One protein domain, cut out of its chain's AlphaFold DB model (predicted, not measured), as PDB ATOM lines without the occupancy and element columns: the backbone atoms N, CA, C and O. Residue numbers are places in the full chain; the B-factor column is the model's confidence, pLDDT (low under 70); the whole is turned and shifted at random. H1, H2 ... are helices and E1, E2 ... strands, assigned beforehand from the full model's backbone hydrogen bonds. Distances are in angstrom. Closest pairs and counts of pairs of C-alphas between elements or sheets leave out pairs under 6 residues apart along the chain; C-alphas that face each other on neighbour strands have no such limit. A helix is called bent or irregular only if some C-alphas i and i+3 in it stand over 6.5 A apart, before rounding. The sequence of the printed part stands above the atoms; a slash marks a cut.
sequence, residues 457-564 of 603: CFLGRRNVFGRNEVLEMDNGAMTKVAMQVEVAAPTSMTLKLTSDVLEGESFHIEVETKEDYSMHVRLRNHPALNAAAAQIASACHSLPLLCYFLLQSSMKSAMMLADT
ATOM      1  N   CYS A 457     -33.495  38.225 -33.629       83.56
ATOM      2  CA  CYS A 457     -32.734  38.751 -34.790       83.56
ATOM      3  C   CYS A 457     -33.318  38.312 -36.130       83.56
ATOM      4  O   CYS A 457     -33.121  38.992 -37.126       83.56
ATOM      5  N   PHE A 458     -33.912  37.122 -36.216       81.25
ATOM      6  CA  PHE A 458     -34.044  36.424 -37.504       81.25
ATOM      7  C   PHE A 458     -35.490  36.081 -37.891       81.25
ATOM      8  O   PHE A 458     -35.714  35.367 -38.873       81.25
ATOM      9  N   LEU A 459     -36.470  36.558 -37.117       76.00
ATOM     10  CA  LEU A 459     -37.891  36.281 -37.326       76.00
ATOM     11  C   LEU A 459     -38.385  36.749 -38.708       76.00
ATOM     12  O   LEU A 459     -38.937  35.967 -39.483       76.00
ATOM     13  N   GLY A 460     -38.152  38.017 -39.048       74.44
ATOM     14  CA  GLY A 460     -38.431  38.599 -40.360       74.44
ATOM     15  C   GLY A 460     -37.185  38.724 -41.237       74.44
ATOM     16  O   GLY A 460     -36.052  38.603 -40.771       74.44
ATOM     17  N   ARG A 461     -37.384  38.998 -42.537       78.69
ATOM     18  CA  ARG A 461     -36.283  39.454 -43.419       78.69
ATOM     19  C   ARG A 461     -35.780  40.832 -42.994       78.69
ATOM     20  O   ARG A 461     -34.590  41.104 -43.080       78.69
ATOM     21  N   ARG A 462     -36.715  41.668 -42.546       82.19
ATOM     22  CA  ARG A 462     -36.493  42.993 -41.990       82.19
ATOM     23  C   ARG A 462     -37.270  43.077 -40.683       82.19
ATOM     24  O   ARG A 462     -38.464  42.794 -40.683       82.19
ATOM     25  N   ASN A 463     -36.591  43.425 -39.602       81.25
ATOM     26  CA  ASN A 463     -37.170  43.582 -38.270       81.25
ATOM     27  C   ASN A 463     -36.944  45.025 -37.822       81.25
ATOM     28  O   ASN A 463     -35.823  45.514 -37.929       81.25
ATOM     29  N   VAL A 464     -37.978  45.702 -37.333       81.06
ATOM     30  CA  VAL A 464     -37.871  47.093 -36.871       81.06
ATOM     31  C   VAL A 464     -38.130  47.140 -35.371       81.06
ATOM     32  O   VAL A 464     -39.098  46.566 -34.893       81.06
ATOM     33  N   PHE A 465     -37.274  47.820 -34.620       80.81
ATOM     34  CA  PHE A 465     -37.411  48.067 -33.189       80.81
ATOM     35  C   PHE A 465     -37.415  49.583 -32.961       80.81
ATOM     36  O   PHE A 465     -36.583  50.281 -33.536       80.81
ATOM     37  N   GLY A 466     -38.329  50.102 -32.139       71.50
ATOM     38  CA  GLY A 466     -38.518  51.551 -31.936       71.50
ATOM     39  C   GLY A 466     -39.940  51.998 -32.286       71.50
ATOM     40  O   GLY A 466     -40.820  51.152 -32.356       71.50
ATOM     41  N   ARG A 467     -40.197  53.301 -32.482       60.03
ATOM     42  CA  ARG A 467     -41.521  53.835 -32.891       60.03
ATOM     43  C   ARG A 467     -41.632  53.968 -34.417       60.03
ATOM     44  O   ARG A 467     -40.669  54.366 -35.068       60.03
ATOM     45  N   ASN A 468     -42.825  53.708 -34.967       52.25
ATOM     46  CA  ASN A 468     -43.134  53.844 -36.405       52.25
ATOM     47  C   ASN A 468     -42.997  55.280 -36.943       52.25
ATOM     48  O   ASN A 468     -42.792  55.467 -38.137       52.25
ATOM     49  N   GLU A 469     -43.088  56.288 -36.075       49.06
ATOM     50  CA  GLU A 469     -43.048  57.714 -36.439       49.06
ATOM     51  C   GLU A 469     -41.671  58.176 -36.960       49.06
ATOM     52  O   GLU A 469     -41.564  59.249 -37.538       49.06
ATOM     53  N   VAL A 470     -40.616  57.364 -36.801       49.69
ATOM     54  CA  VAL A 470     -39.217  57.715 -37.133       49.69
ATOM     55  C   VAL A 470     -38.750  57.085 -38.462       49.69
ATOM     56  O   VAL A 470     -37.572  57.128 -38.813       49.69
ATOM     57  N   LEU A 471     -39.663  56.506 -39.254       50.66
ATOM     58  CA  LEU A 471     -39.341  55.927 -40.570       50.66
ATOM     59  C   LEU A 471     -38.903  56.970 -41.624       50.66
ATOM     60  O   LEU A 471     -38.474  56.579 -42.709       50.66
ATOM     61  N   GLU A 472     -38.951  58.265 -41.292       49.12
ATOM     62  CA  GLU A 472     -38.433  59.383 -42.099       49.12
ATOM     63  C   GLU A 472     -36.998  59.807 -41.727       49.12
ATOM     64  O   GLU A 472     -36.545  60.881 -42.113       49.12
ATOM     65  N   MET A 473     -36.234  58.995 -40.986       53.06
ATOM     66  CA  MET A 473     -34.789  59.233 -40.899       53.06
ATOM     67  C   MET A 473     -34.132  58.934 -42.251       53.06
ATOM     68  O   MET A 473     -34.178  57.799 -42.733       53.06
ATOM     69  N   ASP A 474     -33.468  59.934 -42.836       50.22
ATOM     70  CA  ASP A 474     -32.636  59.755 -44.023       50.22
ATOM     71  C   ASP A 474     -31.659  58.587 -43.813       50.22
ATOM     72  O   ASP A 474     -30.884  58.553 -42.852       50.22
ATOM     73  N   ASN A 475     -31.652  57.632 -44.751       49.53
ATOM     74  CA  ASN A 475     -30.783  56.443 -44.736       49.53
ATOM     75  C   ASN A 475     -29.278  56.763 -44.570       49.53
ATOM     76  O   ASN A 475     -28.487  55.851 -44.322       49.53
ATOM     77  N   GLY A 476     -28.872  58.028 -44.737       49.88
ATOM     78  CA  GLY A 476     -27.509  58.519 -44.534       49.88
ATOM     79  C   GLY A 476     -27.088  58.700 -43.068       49.88
ATOM     80  O   GLY A 476     -25.891  58.739 -42.810       49.88
ATOM     81  N   ALA A 477     -28.026  58.760 -42.114       60.41
ATOM     82  CA  ALA A 477     -27.734  58.989 -40.691       60.41
ATOM     83  C   ALA A 477     -27.664  57.702 -39.840       60.41
ATOM     84  O   ALA A 477     -27.421  57.763 -38.634       60.41
ATOM     85  N   MET A 478     -27.886  56.521 -40.432       72.81
ATOM     86  CA  MET A 478     -27.882  55.255 -39.690       72.81
ATOM     87  C   MET A 478     -26.530  54.546 -39.749       72.81
ATOM     88  O   MET A 478     -25.956  54.338 -40.820       72.81
ATOM     89  N   THR A 479     -26.054  54.082 -38.594       78.69
ATOM     90  CA  THR A 479     -24.831  53.277 -38.517       78.69
ATOM     91  C   THR A 479     -25.127  51.851 -38.965       78.69
ATOM     92  O   THR A 479     -26.010  51.195 -38.415       78.69
ATOM     93  N   LYS A 480     -24.374  51.355 -39.949       85.19
ATOM     94  CA  LYS A 480     -24.491  49.975 -40.436       85.19
ATOM     95  C   LYS A 480     -23.449  49.085 -39.773       85.19
ATOM     96  O   LYS A 480     -22.257  49.397 -39.782       85.19
ATOM     97  N   VAL A 481     -23.895  47.967 -39.215       87.25
ATOM     98  CA  VAL A 481     -23.047  46.979 -38.552       87.25
ATOM     99  C   VAL A 481     -23.423  45.592 -39.051       87.25
ATOM    100  O   VAL A 481     -24.577  45.180 -38.970       87.25
ATOM    101  N   ALA A 482     -22.443  44.846 -39.551       89.00
ATOM    102  CA  ALA A 482     -22.639  43.441 -39.869       89.00
ATOM    103  C   ALA A 482     -22.469  42.610 -38.591       89.00
ATOM    104  O   ALA A 482     -21.500  42.792 -37.849       89.00
ATOM    105  N   MET A 483     -23.402  41.693 -38.337       89.81
ATOM    106  CA  MET A 483     -23.374  40.809 -37.177       89.81
ATOM    107  C   MET A 483     -23.403  39.348 -37.608       89.81
ATOM    108  O   MET A 483     -24.394  38.865 -38.144       89.81
ATOM    109  N   GLN A 484     -22.342  38.606 -37.308       89.19
ATOM    110  CA  GLN A 484     -22.342  37.153 -37.446       89.19
ATOM    111  C   GLN A 484     -22.721  36.511 -36.114       89.19
ATOM    112  O   GLN A 484     -22.049  36.717 -35.104       89.19
ATOM    113  N   VAL A 485     -23.795  35.727 -36.117       87.19
ATOM    114  CA  VAL A 485     -24.275  34.981 -34.951       87.19
ATOM    115  C   VAL A 485     -23.786  33.545 -35.070       87.19
ATOM    116  O   VAL A 485     -24.313  32.759 -35.853       87.19
ATOM    117  N   GLU A 486     -22.761  33.199 -34.301       85.81
ATOM    118  CA  GLU A 486     -22.222  31.846 -34.228       85.81
ATOM    119  C   GLU A 486     -22.875  31.078 -33.085       85.81
ATOM    120  O   GLU A 486     -22.718  31.423 -31.915       85.81
ATOM    121  N   VAL A 487     -23.583  29.997 -33.403       81.00
ATOM    122  CA  VAL A 487     -24.146  29.114 -32.377       81.00
ATOM    123  C   VAL A 487     -23.233  27.909 -32.195       81.00
ATOM    124  O   VAL A 487     -23.140  27.062 -33.081       81.00
ATOM    125  N   ALA A 488     -22.561  27.838 -31.043       69.69
ATOM    126  CA  ALA A 488     -21.636  26.754 -30.706       69.69
ATOM    127  C   ALA A 488     -22.328  25.595 -29.968       69.69
ATOM    128  O   ALA A 488     -21.948  24.437 -30.114       69.69
ATOM    129  N   ALA A 489     -23.345  25.909 -29.166       71.94
ATOM    130  CA  ALA A 489     -24.117  24.950 -28.388       71.94
ATOM    131  C   ALA A 489     -25.548  25.478 -28.209       71.94
ATOM    132  O   ALA A 489     -25.755  26.689 -28.245       71.94
ATOM    133  N   PRO A 490     -26.539  24.619 -27.917       70.06
ATOM    134  CA  PRO A 490     -27.924  25.035 -27.653       70.06
ATOM    135  C   PRO A 490     -28.108  25.734 -26.287       70.06
ATOM    136  O   PRO A 490     -29.169  25.666 -25.673       70.06
ATOM    137  N   THR A 491     -27.031  26.333 -25.785       81.94
ATOM    138  CA  THR A 491     -26.939  27.120 -24.558       81.94
ATOM    139  C   THR A 491     -26.012  28.323 -24.727       81.94
ATOM    140  O   THR A 491     -26.008  29.183 -23.855       81.94
ATOM    141  N   SER A 492     -25.231  28.404 -25.815       85.31
ATOM    142  CA  SER A 492     -24.185  29.411 -25.994       85.31
ATOM    143  C   SER A 492     -24.101  29.902 -27.438       85.31
ATOM    144  O   SER A 492     -24.045  29.117 -28.390       85.31
ATOM    145  N   MET A 493     -24.063  31.224 -27.572       87.50
ATOM    146  CA  MET A 493     -23.954  31.964 -28.822       87.50
ATOM    147  C   MET A 493     -22.759  32.916 -28.742       87.50
ATOM    148  O   MET A 493     -22.420  33.423 -27.674       87.50
ATOM    149  N   THR A 494     -22.123  33.188 -29.873       89.12
ATOM    150  CA  THR A 494     -21.101  34.225 -30.015       89.12
ATOM    151  C   THR A 494     -21.531  35.186 -31.111       89.12
ATOM    152  O   THR A 494     -21.740  34.774 -32.248       89.12
ATOM    153  N   LEU A 495     -21.656  36.467 -30.784       90.56
ATOM    154  CA  LEU A 495     -21.933  37.532 -31.740       90.56
ATOM    155  C   LEU A 495     -20.609  38.187 -32.121       90.56
ATOM    156  O   LEU A 495     -19.866  38.650 -31.250       90.56
ATOM    157  N   LYS A 496     -20.317  38.222 -33.418       90.06
ATOM    158  CA  LYS A 496     -19.180  38.944 -33.988       90.06
ATOM    159  C   LYS A 496     -19.705  40.139 -34.756       90.06
ATOM    160  O   LYS A 496     -20.373  39.972 -35.773       90.06
ATOM    161  N   LEU A 497     -19.414  41.324 -34.248       88.69
ATOM    162  CA  LEU A 497     -19.837  42.591 -34.826       88.69
ATOM    163  C   LEU A 497     -18.666  43.213 -35.590       88.69
ATOM    164  O   LEU A 497     -17.562  43.341 -35.054       88.69
ATOM    165  N   THR A 498     -18.916  43.597 -36.839       84.44
ATOM    166  CA  THR A 498     -17.933  44.230 -37.726       84.44
ATOM    167  C   THR A 498     -18.551  45.430 -38.430       84.44
ATOM    168  O   THR A 498     -19.611  45.316 -39.045       84.44
ATOM    169  N   SER A 499     -17.883  46.579 -38.351       81.69
ATOM    170  CA  SER A 499     -18.266  47.820 -39.027       81.69
ATOM    171  C   SER A 499     -17.049  48.731 -39.157       81.69
ATOM    172  O   SER A 499     -16.156  48.681 -38.309       81.69
ATOM    173  N   ASP A 500     -17.048  49.591 -40.173       72.44
ATOM    174  CA  ASP A 500     -16.031  50.631 -40.369       72.44
ATOM    175  C   ASP A 500     -16.023  51.643 -39.209       72.44
ATOM    176  O   ASP A 500     -14.991  52.221 -38.883       72.44
ATOM    177  N   VAL A 501     -17.164  51.790 -38.526       68.88
ATOM    178  CA  VAL A 501     -17.360  52.682 -37.371       68.88
ATOM    179  C   VAL A 501     -16.701  52.148 -36.089       68.88
ATOM    180  O   VAL A 501     -16.544  52.878 -35.118       68.88
ATOM    181  N   LEU A 502     -16.283  50.879 -36.073       69.69
ATOM    182  CA  LEU A 502     -15.649  50.242 -34.913       69.69
ATOM    183  C   LEU A 502     -14.108  50.306 -34.952       69.69
ATOM    184  O   LEU A 502     -13.461  49.566 -34.222       69.69
ATOM    185  N   GLU A 503     -13.514  51.141 -35.818       59.66
ATOM    186  CA  GLU A 503     -12.062  51.423 -35.918       59.66
ATOM    187  C   GLU A 503     -11.135  50.178 -35.923       59.66
ATOM    188  O   GLU A 503      -9.974  50.230 -35.521       59.66
ATOM    189  N   GLY A 504     -11.627  49.031 -36.406       56.06
ATOM    190  CA  GLY A 504     -10.874  47.769 -36.454       56.06
ATOM    191  C   GLY A 504     -10.930  46.916 -35.177       56.06
ATOM    192  O   GLY A 504     -10.386  45.807 -35.168       56.06
ATOM    193  N   GLU A 505     -11.624  47.357 -34.126       60.88
ATOM    194  CA  GLU A 505     -11.916  46.548 -32.942       60.88
ATOM    195  C   GLU A 505     -13.158  45.680 -33.187       60.88
ATOM    196  O   GLU A 505     -14.292  46.139 -33.310       60.88
ATOM    197  N   SER A 506     -12.946  44.369 -33.283       67.44
ATOM    198  CA  SER A 506     -14.044  43.414 -33.435       67.44
ATOM    199  C   SER A 506     -14.742  43.199 -32.092       67.44
ATOM    200  O   SER A 506     -14.163  42.636 -31.155       67.44
ATOM    201  N   PHE A 507     -16.008  43.605 -31.997       79.50
ATOM    202  CA  PHE A 507     -16.829  43.349 -30.816       79.50
ATOM    203  C   PHE A 507     -17.253  41.878 -30.802       79.50
ATOM    204  O   PHE A 507     -17.995  41.408 -31.666       79.50
ATOM    205  N   HIS A 508     -16.750  41.150 -29.806       87.69
ATOM    206  CA  HIS A 508     -17.052  39.742 -29.573       87.69
ATOM    207  C   HIS A 508     -17.885  39.603 -28.304       87.69
ATOM    208  O   HIS A 508     -17.362  39.769 -27.195       87.69
ATOM    209  N   ILE A 509     -19.166  39.296 -28.481       89.38
ATOM    210  CA  ILE A 509     -20.133  39.139 -27.396       89.38
ATOM    211  C   ILE A 509     -20.442  37.653 -27.245       89.38
ATOM    212  O   ILE A 509     -20.940  37.016 -28.167       89.38
ATOM    213  N   GLU A 510     -20.153  37.092 -26.084       90.81
ATOM    214  CA  GLU A 510     -20.596  35.760 -25.696       90.81
ATOM    215  C   GLU A 510     -21.930  35.870 -24.970       90.81
ATOM    216  O   GLU A 510     -22.061  36.642 -24.021       90.81
ATOM    217  N   VAL A 511     -22.900  35.076 -25.406       91.06
ATOM    218  CA  VAL A 511     -24.212  34.960 -24.777       91.06
ATOM    219  C   VAL A 511     -24.377  33.520 -24.314       91.06
ATOM    220  O   VAL A 511     -24.296  32.592 -25.116       91.06
ATOM    221  N   GLU A 512     -24.607  33.320 -23.024       91.44
ATOM    222  CA  GLU A 512     -24.901  32.023 -22.421       91.44
ATOM    223  C   GLU A 512     -26.294  32.052 -21.789       91.44
ATOM    224  O   GLU A 512     -26.669  33.002 -21.108       91.44
ATOM    225  N   THR A 513     -27.075  31.001 -22.007       89.94
ATOM    226  CA  THR A 513     -28.417  30.842 -21.434       89.94
ATOM    227  C   THR A 513     -28.401  29.746 -20.382       89.94
ATOM    228  O   THR A 513     -27.831  28.672 -20.600       89.94
ATOM    229  N   LYS A 514     -29.056  30.000 -19.253       88.19
ATOM    230  CA  LYS A 514     -29.136  29.067 -18.128       88.19
ATOM    231  C   LYS A 514     -30.517  28.424 -18.008       88.19
ATOM    232  O   LYS A 514     -31.494  28.875 -18.601       88.19
ATOM    233  N   GLU A 515     -30.591  27.352 -17.219       83.25
ATOM    234  CA  GLU A 515     -31.825  26.584 -16.985       83.25
ATOM    235  C   GLU A 515     -32.880  27.348 -16.173       83.25
ATOM    236  O   GLU A 515     -34.056  27.003 -16.229       83.25
ATOM    237  N   ASP A 516     -32.474  28.399 -15.458       85.75
ATOM    238  CA  ASP A 516     -33.363  29.363 -14.793       85.75
ATOM    239  C   ASP A 516     -33.919  30.429 -15.758       85.75
ATOM    240  O   ASP A 516     -34.572  31.381 -15.334       85.75
ATOM    241  N   TYR A 517     -33.668  30.263 -17.061       88.06
ATOM    242  CA  TYR A 517     -34.067  31.167 -18.135       88.06
ATOM    243  C   TYR A 517     -33.475  32.577 -18.020       88.06
ATOM    244  O   TYR A 517     -34.093  33.545 -18.478       88.06
ATOM    245  N   SER A 518     -32.290  32.684 -17.415       89.12
ATOM    246  CA  SER A 518     -31.475  33.897 -17.429       89.12
ATOM    247  C   SER A 518     -30.485  33.901 -18.596       89.12
ATOM    248  O   SER A 518     -29.983  32.854 -19.030       89.12
ATOM    249  N   MET A 519     -30.182  35.102 -19.090       90.62
ATOM    250  CA  MET A 519     -29.173  35.354 -20.115       90.62
ATOM    251  C   MET A 519     -27.926  35.981 -19.479       90.62
ATOM    252  O   MET A 519     -28.008  36.972 -18.762       90.62
ATOM    253  N   HIS A 520     -26.762  35.389 -19.720       91.06
ATOM    254  CA  HIS A 520     -25.463  35.879 -19.266       91.06
ATOM    255  C   HIS A 520     -24.681  36.386 -20.469       91.06
ATOM    256  O   HIS A 520     -24.448  35.640 -21.417       91.06
ATOM    257  N   VAL A 521     -24.268  37.651 -20.424       90.88
ATOM    258  CA  VAL A 521     -23.579  38.311 -21.535       90.88
ATOM    259  C   VAL A 521     -22.180  38.720 -21.105       90.88
ATOM    260  O   VAL A 521     -21.994  39.318 -20.045       90.88
ATOM    261  N   ARG A 522     -21.184  38.402 -21.935       90.00
ATOM    262  CA  ARG A 522     -19.784  38.751 -21.698       90.00
ATOM    263  C   ARG A 522     -19.127  39.270 -22.969       90.00
ATOM    264  O   ARG A 522     -19.126  38.609 -23.999       90.00
ATOM    265  N   LEU A 523     -18.489  40.429 -22.880       88.19
ATOM    266  CA  LEU A 523     -17.670  40.995 -23.941       88.19
ATOM    267  C   LEU A 523     -16.223  40.536 -23.742       88.19
ATOM    268  O   LEU A 523     -15.582  40.879 -22.744       88.19
ATOM    269  N   ARG A 524     -15.692  39.754 -24.691       83.75
ATOM    270  CA  ARG A 524     -14.309  39.241 -24.614       83.75
ATOM    271  C   ARG A 524     -13.274  40.354 -24.737       83.75
ATOM    272  O   ARG A 524     -12.311  40.376 -23.978       83.75
ATOM    273  N   ASN A 525     -13.503  41.270 -25.673       81.44
ATOM    274  CA  ASN A 525     -12.536  42.310 -26.026       81.44
ATOM    275  C   ASN A 525     -12.742  43.612 -25.228       81.44
ATOM    276  O   ASN A 525     -11.839  44.437 -25.178       81.44
ATOM    277  N   HIS A 526     -13.877  43.760 -24.529       80.69
ATOM    278  CA  HIS A 526     -14.217  44.955 -23.740       80.69
ATOM    279  C   HIS A 526     -14.719  44.588 -22.335       80.69
ATOM    280  O   HIS A 526     -15.887  44.811 -22.007       80.69
ATOM    281  N   PRO A 527     -13.861  44.030 -21.461       81.69
ATOM    282  CA  PRO A 527     -14.299  43.516 -20.167       81.69
ATOM    283  C   PRO A 527     -14.866  44.590 -19.226       81.69
ATOM    284  O   PRO A 527     -15.650  44.260 -18.339       81.69
ATOM    285  N   ALA A 528     -14.509  45.864 -19.427       82.25
ATOM    286  CA  ALA A 528     -15.042  46.993 -18.664       82.25
ATOM    287  C   ALA A 528     -16.559  47.187 -18.855       82.25
ATOM    288  O   ALA A 528     -17.231  47.672 -17.950       82.25
ATOM    289  N   LEU A 529     -17.110  46.756 -19.995       82.50
ATOM    290  CA  LEU A 529     -18.536  46.870 -20.313       82.50
ATOM    291  C   LEU A 529     -19.365  45.681 -19.801       82.50
ATOM    292  O   LEU A 529     -20.584  45.685 -19.936       82.50
ATOM    293  N   ASN A 530     -18.743  44.669 -19.184       86.81
ATOM    294  CA  ASN A 530     -19.451  43.467 -18.725       86.81
ATOM    295  C   ASN A 530     -20.514  43.754 -17.656       86.81
ATOM    296  O   ASN A 530     -21.524  43.059 -17.613       86.81
ATOM    297  N   ALA A 531     -20.308  44.764 -16.805       86.31
ATOM    298  CA  ALA A 531     -21.304  45.148 -15.804       86.31
ATOM    299  C   ALA A 531     -22.579  45.700 -16.466       86.31
ATOM    300  O   ALA A 531     -23.675  45.244 -16.154       86.31
ATOM    301  N   ALA A 532     -22.419  46.599 -17.442       84.44
ATOM    302  CA  ALA A 532     -23.528  47.135 -18.230       84.44
ATOM    303  C   ALA A 532     -24.202  46.037 -19.070       84.44
ATOM    304  O   ALA A 532     -25.424  45.942 -19.108       84.44
ATOM    305  N   ALA A 533     -23.417  45.143 -19.679       85.44
ATOM    306  CA  ALA A 533     -23.945  44.013 -20.442       85.44
ATOM    307  C   ALA A 533     -24.811  43.076 -19.589       85.44
ATOM    308  O   ALA A 533     -25.856  42.623 -20.050       85.44
ATOM    309  N   ALA A 534     -24.408  42.812 -18.342       87.19
ATOM    310  CA  ALA A 534     -25.196  42.016 -17.406       87.19
ATOM    311  C   ALA A 534     -26.506  42.717 -17.003       87.19
ATOM    312  O   ALA A 534     -27.542  42.061 -16.925       87.19
ATOM    313  N   GLN A 535     -26.480  44.039 -16.796       87.44
ATOM    314  CA  GLN A 535     -27.684  44.826 -16.513       87.44
ATOM    315  C   GLN A 535     -28.660  44.803 -17.697       87.44
ATOM    316  O   GLN A 535     -29.829  44.467 -17.514       87.44
ATOM    317  N   ILE A 536     -28.180  45.053 -18.919       86.38
ATOM    318  CA  ILE A 536     -29.017  45.014 -20.129       86.38
ATOM    319  C   ILE A 536     -29.617  43.615 -20.314       86.38
ATOM    320  O   ILE A 536     -30.818  43.490 -20.539       86.38
ATOM    321  N   ALA A 537     -28.817  42.558 -20.142       86.81
ATOM    322  CA  ALA A 537     -29.281  41.177 -20.264       86.81
ATOM    323  C   ALA A 537     -30.344  40.785 -19.227       86.81
ATOM    324  O   ALA A 537     -31.132  39.879 -19.484       86.81
ATOM    325  N   SER A 538     -30.378  41.455 -18.070       87.00
ATOM    326  CA  SER A 538     -31.414  41.246 -17.052       87.00
ATOM    327  C   SER A 538     -32.741  41.941 -17.370       87.00
ATOM    328  O   SER A 538     -33.760  41.585 -16.786       87.00
ATOM    329  N   ALA A 539     -32.736  42.901 -18.300       85.44
ATOM    330  CA  ALA A 539     -33.911  43.679 -18.681       85.44
ATOM    331  C   ALA A 539     -34.427  43.362 -20.095       85.44
ATOM    332  O   ALA A 539     -35.599  43.586 -20.383       85.44
ATOM    333  N   CYS A 540     -33.573  42.849 -20.984       86.56
ATOM    334  CA  CYS A 540     -33.915  42.575 -22.373       86.56
ATOM    335  C   CYS A 540     -33.146  41.363 -22.915       86.56
ATOM    336  O   CYS A 540     -31.918  41.299 -22.855       86.56
ATOM    337  N   HIS A 541     -33.878  40.421 -23.513       88.56
ATOM    338  CA  HIS A 541     -33.322  39.233 -24.169       88.56
ATOM    339  C   HIS A 541     -33.223  39.361 -25.702       88.56
ATOM    340  O   HIS A 541     -32.853  38.405 -26.386       88.56
ATOM    341  N   SER A 542     -33.547  40.529 -26.265       89.00
ATOM    342  CA  SER A 542     -33.442  40.792 -27.707       89.00
ATOM    343  C   SER A 542     -31.994  41.077 -28.111       89.00
ATOM    344  O   SER A 542     -31.387  42.036 -27.629       89.00
ATOM    345  N   LEU A 543     -31.440  40.270 -29.025       89.69
ATOM    346  CA  LEU A 543     -30.061  40.432 -29.502       89.69
ATOM    347  C   LEU A 543     -29.844  41.782 -30.214       89.69
ATOM    348  O   LEU A 543     -28.849  42.439 -29.904       89.69
ATOM    349  N   PRO A 544     -30.742  42.255 -31.109       89.50
ATOM    350  CA  PRO A 544     -30.601  43.579 -31.717       89.50
ATOM    351  C   PRO A 544     -30.558  44.730 -30.705       89.50
ATOM    352  O   PRO A 544     -29.707  45.611 -30.824       89.50
ATOM    353  N   LEU A 545     -31.428  44.712 -29.689       88.19
ATOM    354  CA  LEU A 545     -31.460  45.758 -28.660       88.19
ATOM    355  C   LEU A 545     -30.237  45.689 -27.740       88.19
ATOM    356  O   LEU A 545     -29.649  46.722 -27.428       88.19
ATOM    357  N   LEU A 546     -29.802  44.484 -27.363       89.44
ATOM    358  CA  LEU A 546     -28.562  44.279 -26.613       89.44
ATOM    359  C   LEU A 546     -27.365  44.897 -27.353       89.44
ATOM    360  O   LEU A 546     -26.592  45.648 -26.760       89.44
ATOM    361  N   CYS A 547     -27.230  44.619 -28.653       88.75
ATOM    362  CA  CYS A 547     -26.175  45.198 -29.482       88.75
ATOM    363  C   CYS A 547     -26.295  46.722 -29.581       88.75
ATOM    364  O   CYS A 547     -25.286  47.410 -29.459       88.75
ATOM    365  N   TYR A 548     -27.507  47.257 -29.744       87.44
ATOM    366  CA  TYR A 548     -27.745  48.699 -29.785       87.44
ATOM    367  C   TYR A 548     -27.227  49.418 -28.534       87.44
ATOM    368  O   TYR A 548     -26.402  50.327 -28.644       87.44
ATOM    369  N   PHE A 549     -27.634  48.973 -27.343       85.75
ATOM    370  CA  PHE A 549     -27.223  49.616 -26.091       85.75
ATOM    371  C   PHE A 549     -25.723  49.468 -25.812       85.75
ATOM    372  O   PHE A 549     -25.091  50.400 -25.317       85.75
ATOM    373  N   LEU A 550     -25.119  48.332 -26.173       85.25
ATOM    374  CA  LEU A 550     -23.677  48.133 -26.009       85.25
ATOM    375  C   LEU A 550     -22.845  49.002 -26.964       85.25
ATOM    376  O   LEU A 550     -21.772  49.470 -26.583       85.25
ATOM    377  N   LEU A 551     -23.336  49.240 -28.184       81.94
ATOM    378  CA  LEU A 551     -22.644  50.029 -29.208       81.94
ATOM    379  C   LEU A 551     -22.900  51.538 -29.099       81.94
ATOM    380  O   LEU A 551     -22.190  52.318 -29.730       81.94
ATOM    381  N   GLN A 552     -23.861  51.970 -28.280       78.75
ATOM    382  CA  GLN A 552     -24.262  53.374 -28.156       78.75
ATOM    383  C   GLN A 552     -23.087  54.310 -27.820       78.75
ATOM    384  O   GLN A 552     -23.002  55.416 -28.352       78.75
ATOM    385  N   SER A 553     -22.157  53.877 -26.964       69.81
ATOM    386  CA  SER A 553     -20.967  54.666 -26.601       69.81
ATOM    387  C   SER A 553     -19.991  54.854 -27.774       69.81
ATOM    388  O   SER A 553     -19.486  55.959 -27.994       69.81
ATOM    389  N   SER A 554     -19.786  53.807 -28.576       70.12
ATOM    390  CA  SER A 554     -18.960  53.847 -29.788       70.12
ATOM    391  C   SER A 554     -19.616  54.678 -30.894       70.12
ATOM    392  O   SER A 554     -18.952  55.484 -31.538       70.12
ATOM    393  N   MET A 555     -20.937  54.556 -31.063       69.94
ATOM    394  CA  MET A 555     -21.709  55.323 -32.049       69.94
ATOM    395  C   MET A 555     -21.704  56.831 -31.741       69.94
ATOM    396  O   MET A 555     -21.488  57.633 -32.647       69.94
ATOM    397  N   LYS A 556     -21.834  57.225 -30.462       67.62
ATOM    398  CA  LYS A 556     -21.716  58.635 -30.035       67.62
ATOM    399  C   LYS A 556     -20.347  59.228 -30.376       67.62
ATOM    400  O   LYS A 556     -20.265  60.366 -30.828       67.62
ATOM    401  N   SER A 557     -19.278  58.456 -30.175       61.34
ATOM    402  CA  SER A 557     -17.908  58.896 -30.474       61.34
ATOM    403  C   SER A 557     -17.684  59.077 -31.980       61.34
ATOM    404  O   SER A 557     -17.079  60.062 -32.400       61.34
ATOM    405  N   ALA A 558     -18.228  58.174 -32.798       58.12
ATOM    406  CA  ALA A 558     -18.109  58.238 -34.250       58.12
ATOM    407  C   ALA A 558     -18.910  59.381 -34.890       58.12
ATOM    408  O   ALA A 558     -18.418  60.012 -35.823       58.12
ATOM    409  N   MET A 559     -20.110  59.691 -34.385       59.41
ATOM    410  CA  MET A 559     -20.880  60.847 -34.867       59.41
ATOM    411  C   MET A 559     -20.178  62.171 -34.548       59.41
ATOM    412  O   MET A 559     -20.086  63.033 -35.415       59.41
ATOM    413  N   MET A 560     -19.576  62.297 -33.360       57.03
ATOM    414  CA  MET A 560     -18.762  63.469 -33.008       57.03
ATOM    415  C   MET A 560     -17.530  63.617 -33.915       57.03
ATOM    416  O   MET A 560     -17.124  64.732 -34.222       57.03
ATOM    417  N   LEU A 561     -16.937  62.504 -34.367       53.38
ATOM    418  CA  LEU A 561     -15.837  62.513 -35.336       53.38
ATOM    419  C   LEU A 561     -16.312  62.898 -36.747       53.38
ATOM    420  O   LEU A 561     -15.625  63.665 -37.424       53.38
ATOM    421  N   ALA A 562     -17.490  62.429 -37.168       52.16
ATOM    422  CA  ALA A 562     -18.106  62.794 -38.445       52.16
ATOM    423  C   ALA A 562     -18.439  64.296 -38.524       52.16
ATOM    424  O   ALA A 562     -18.146  64.918 -39.543       52.16
ATOM    425  N   ASP A 563     -18.916  64.895 -37.428       47.94
ATOM    426  CA  ASP A 563     -19.161  66.345 -37.314       47.94
ATOM    427  C   ASP A 563     -17.867  67.188 -37.296       47.94
ATOM    428  O   ASP A 563     -17.902  68.404 -37.484       47.94
ATOM    429  N   THR A 564     -16.699  66.563 -37.086       41.19
ATOM    430  CA  THR A 564     -15.387  67.246 -37.080       41.19
ATOM    431  C   THR A 564     -14.595  67.115 -38.380       41.19
ATOM    432  O   THR A 564     -13.495  67.669 -38.483       41.19
TER     433      THR A 564
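This is residues 457 to 564 of the 603 residues of an uncharacterized protein of Saprolegnia parasitica (strain CBS 223.65) (UniProt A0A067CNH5). A twisted sheet of four antiparallel strands, E2 to E5, has helices over one face and no named helix over the other: H1 runs along the edge strand E5, and the first arm of the bent helix H2, H2a, packs beside H1 on the same face. The second arm, H2b, turns away past the sheet, while the short strand E1 lies off to one side and residues 467 to 476 of the link after it stand free. The 108 printed residues hold five named strands and then two named helices, in the order E1 E2 E3 E4 E5 H1 H2, and the class is mixed, helices and strands. The sheet's order is E2 E3 E4 E5, a meander, each strand the antiparallel neighbour of the one before. The whole is compact, with a radius of gyration of the C-alphas of 14.8 A and spans of 45 by 30 by 23 A.

E1, residues 462 to 465, begins at C-alpha 462 (-36.493, 42.993, -41.990) and is 10.2 A long. E2, residues 478 to 489, is the longest strand at 32.6 A. E3, residues 492 to 498, measures 19.9 A; E4, residues 507 to 513, 19.5 A; E5, residues 519 to 523, 13.4 A. H1, residues 527 to 539, is 19.7 A long from C-alpha 527 (-14.299, 43.516, -20.167), and is irregular: C-alphas 528 and 531 are 7.1 A apart. H2, residues 543 to 562, was assigned as one helix by its hydrogen bonds but is bent, with C-alphas 550 and 553 7.1 A apart. Its arms are H2a, residues 543 to 550, 10.6 A, and H2b, residues 553 to 562, 14.6 A, ending at C-alpha 562 (-18.106, 62.794, -38.445).

E2 and E3 form a hairpin, with N 484 and O 496 at 2.8 A. E3 and E4 form another, with N 495 and O 509 at 2.8 A, and E4 and E5 a third, with N 510 and O 522 at 2.8 A. H1 is on the sheet at a height of 5.5 A, over E5; the closest C-alphas, of Arg 522 and Asn 530, are 5.6 A apart. H2a is on the same face at a height of 9.0 A. H1 and H2a touch at a steep tilt of 49 degrees, opposite ways, the closest C-alphas being those of Ile 536 and Leu 546, 6.5 A apart. H2b is apart from H1. E1 pairs with no named strand; its closest C-alpha to H2a is that of Phe 465, 7.8 A from that of Leu 545. Every O i to N i+4 pair is within hydrogen-bond range in H2a and H2b, and 7 of 9 in H1.

The C-alphas farthest apart, of Glu 515 and Thr 564, are 48.2 A apart. The printed part has no cut, and the link from E1 to E2 is long, 12 residues. The mean pLDDT of the printed part is 77.4; it is under 70 at residues 467 to 477, 488, 501 to 506, 553 and 555 to 564.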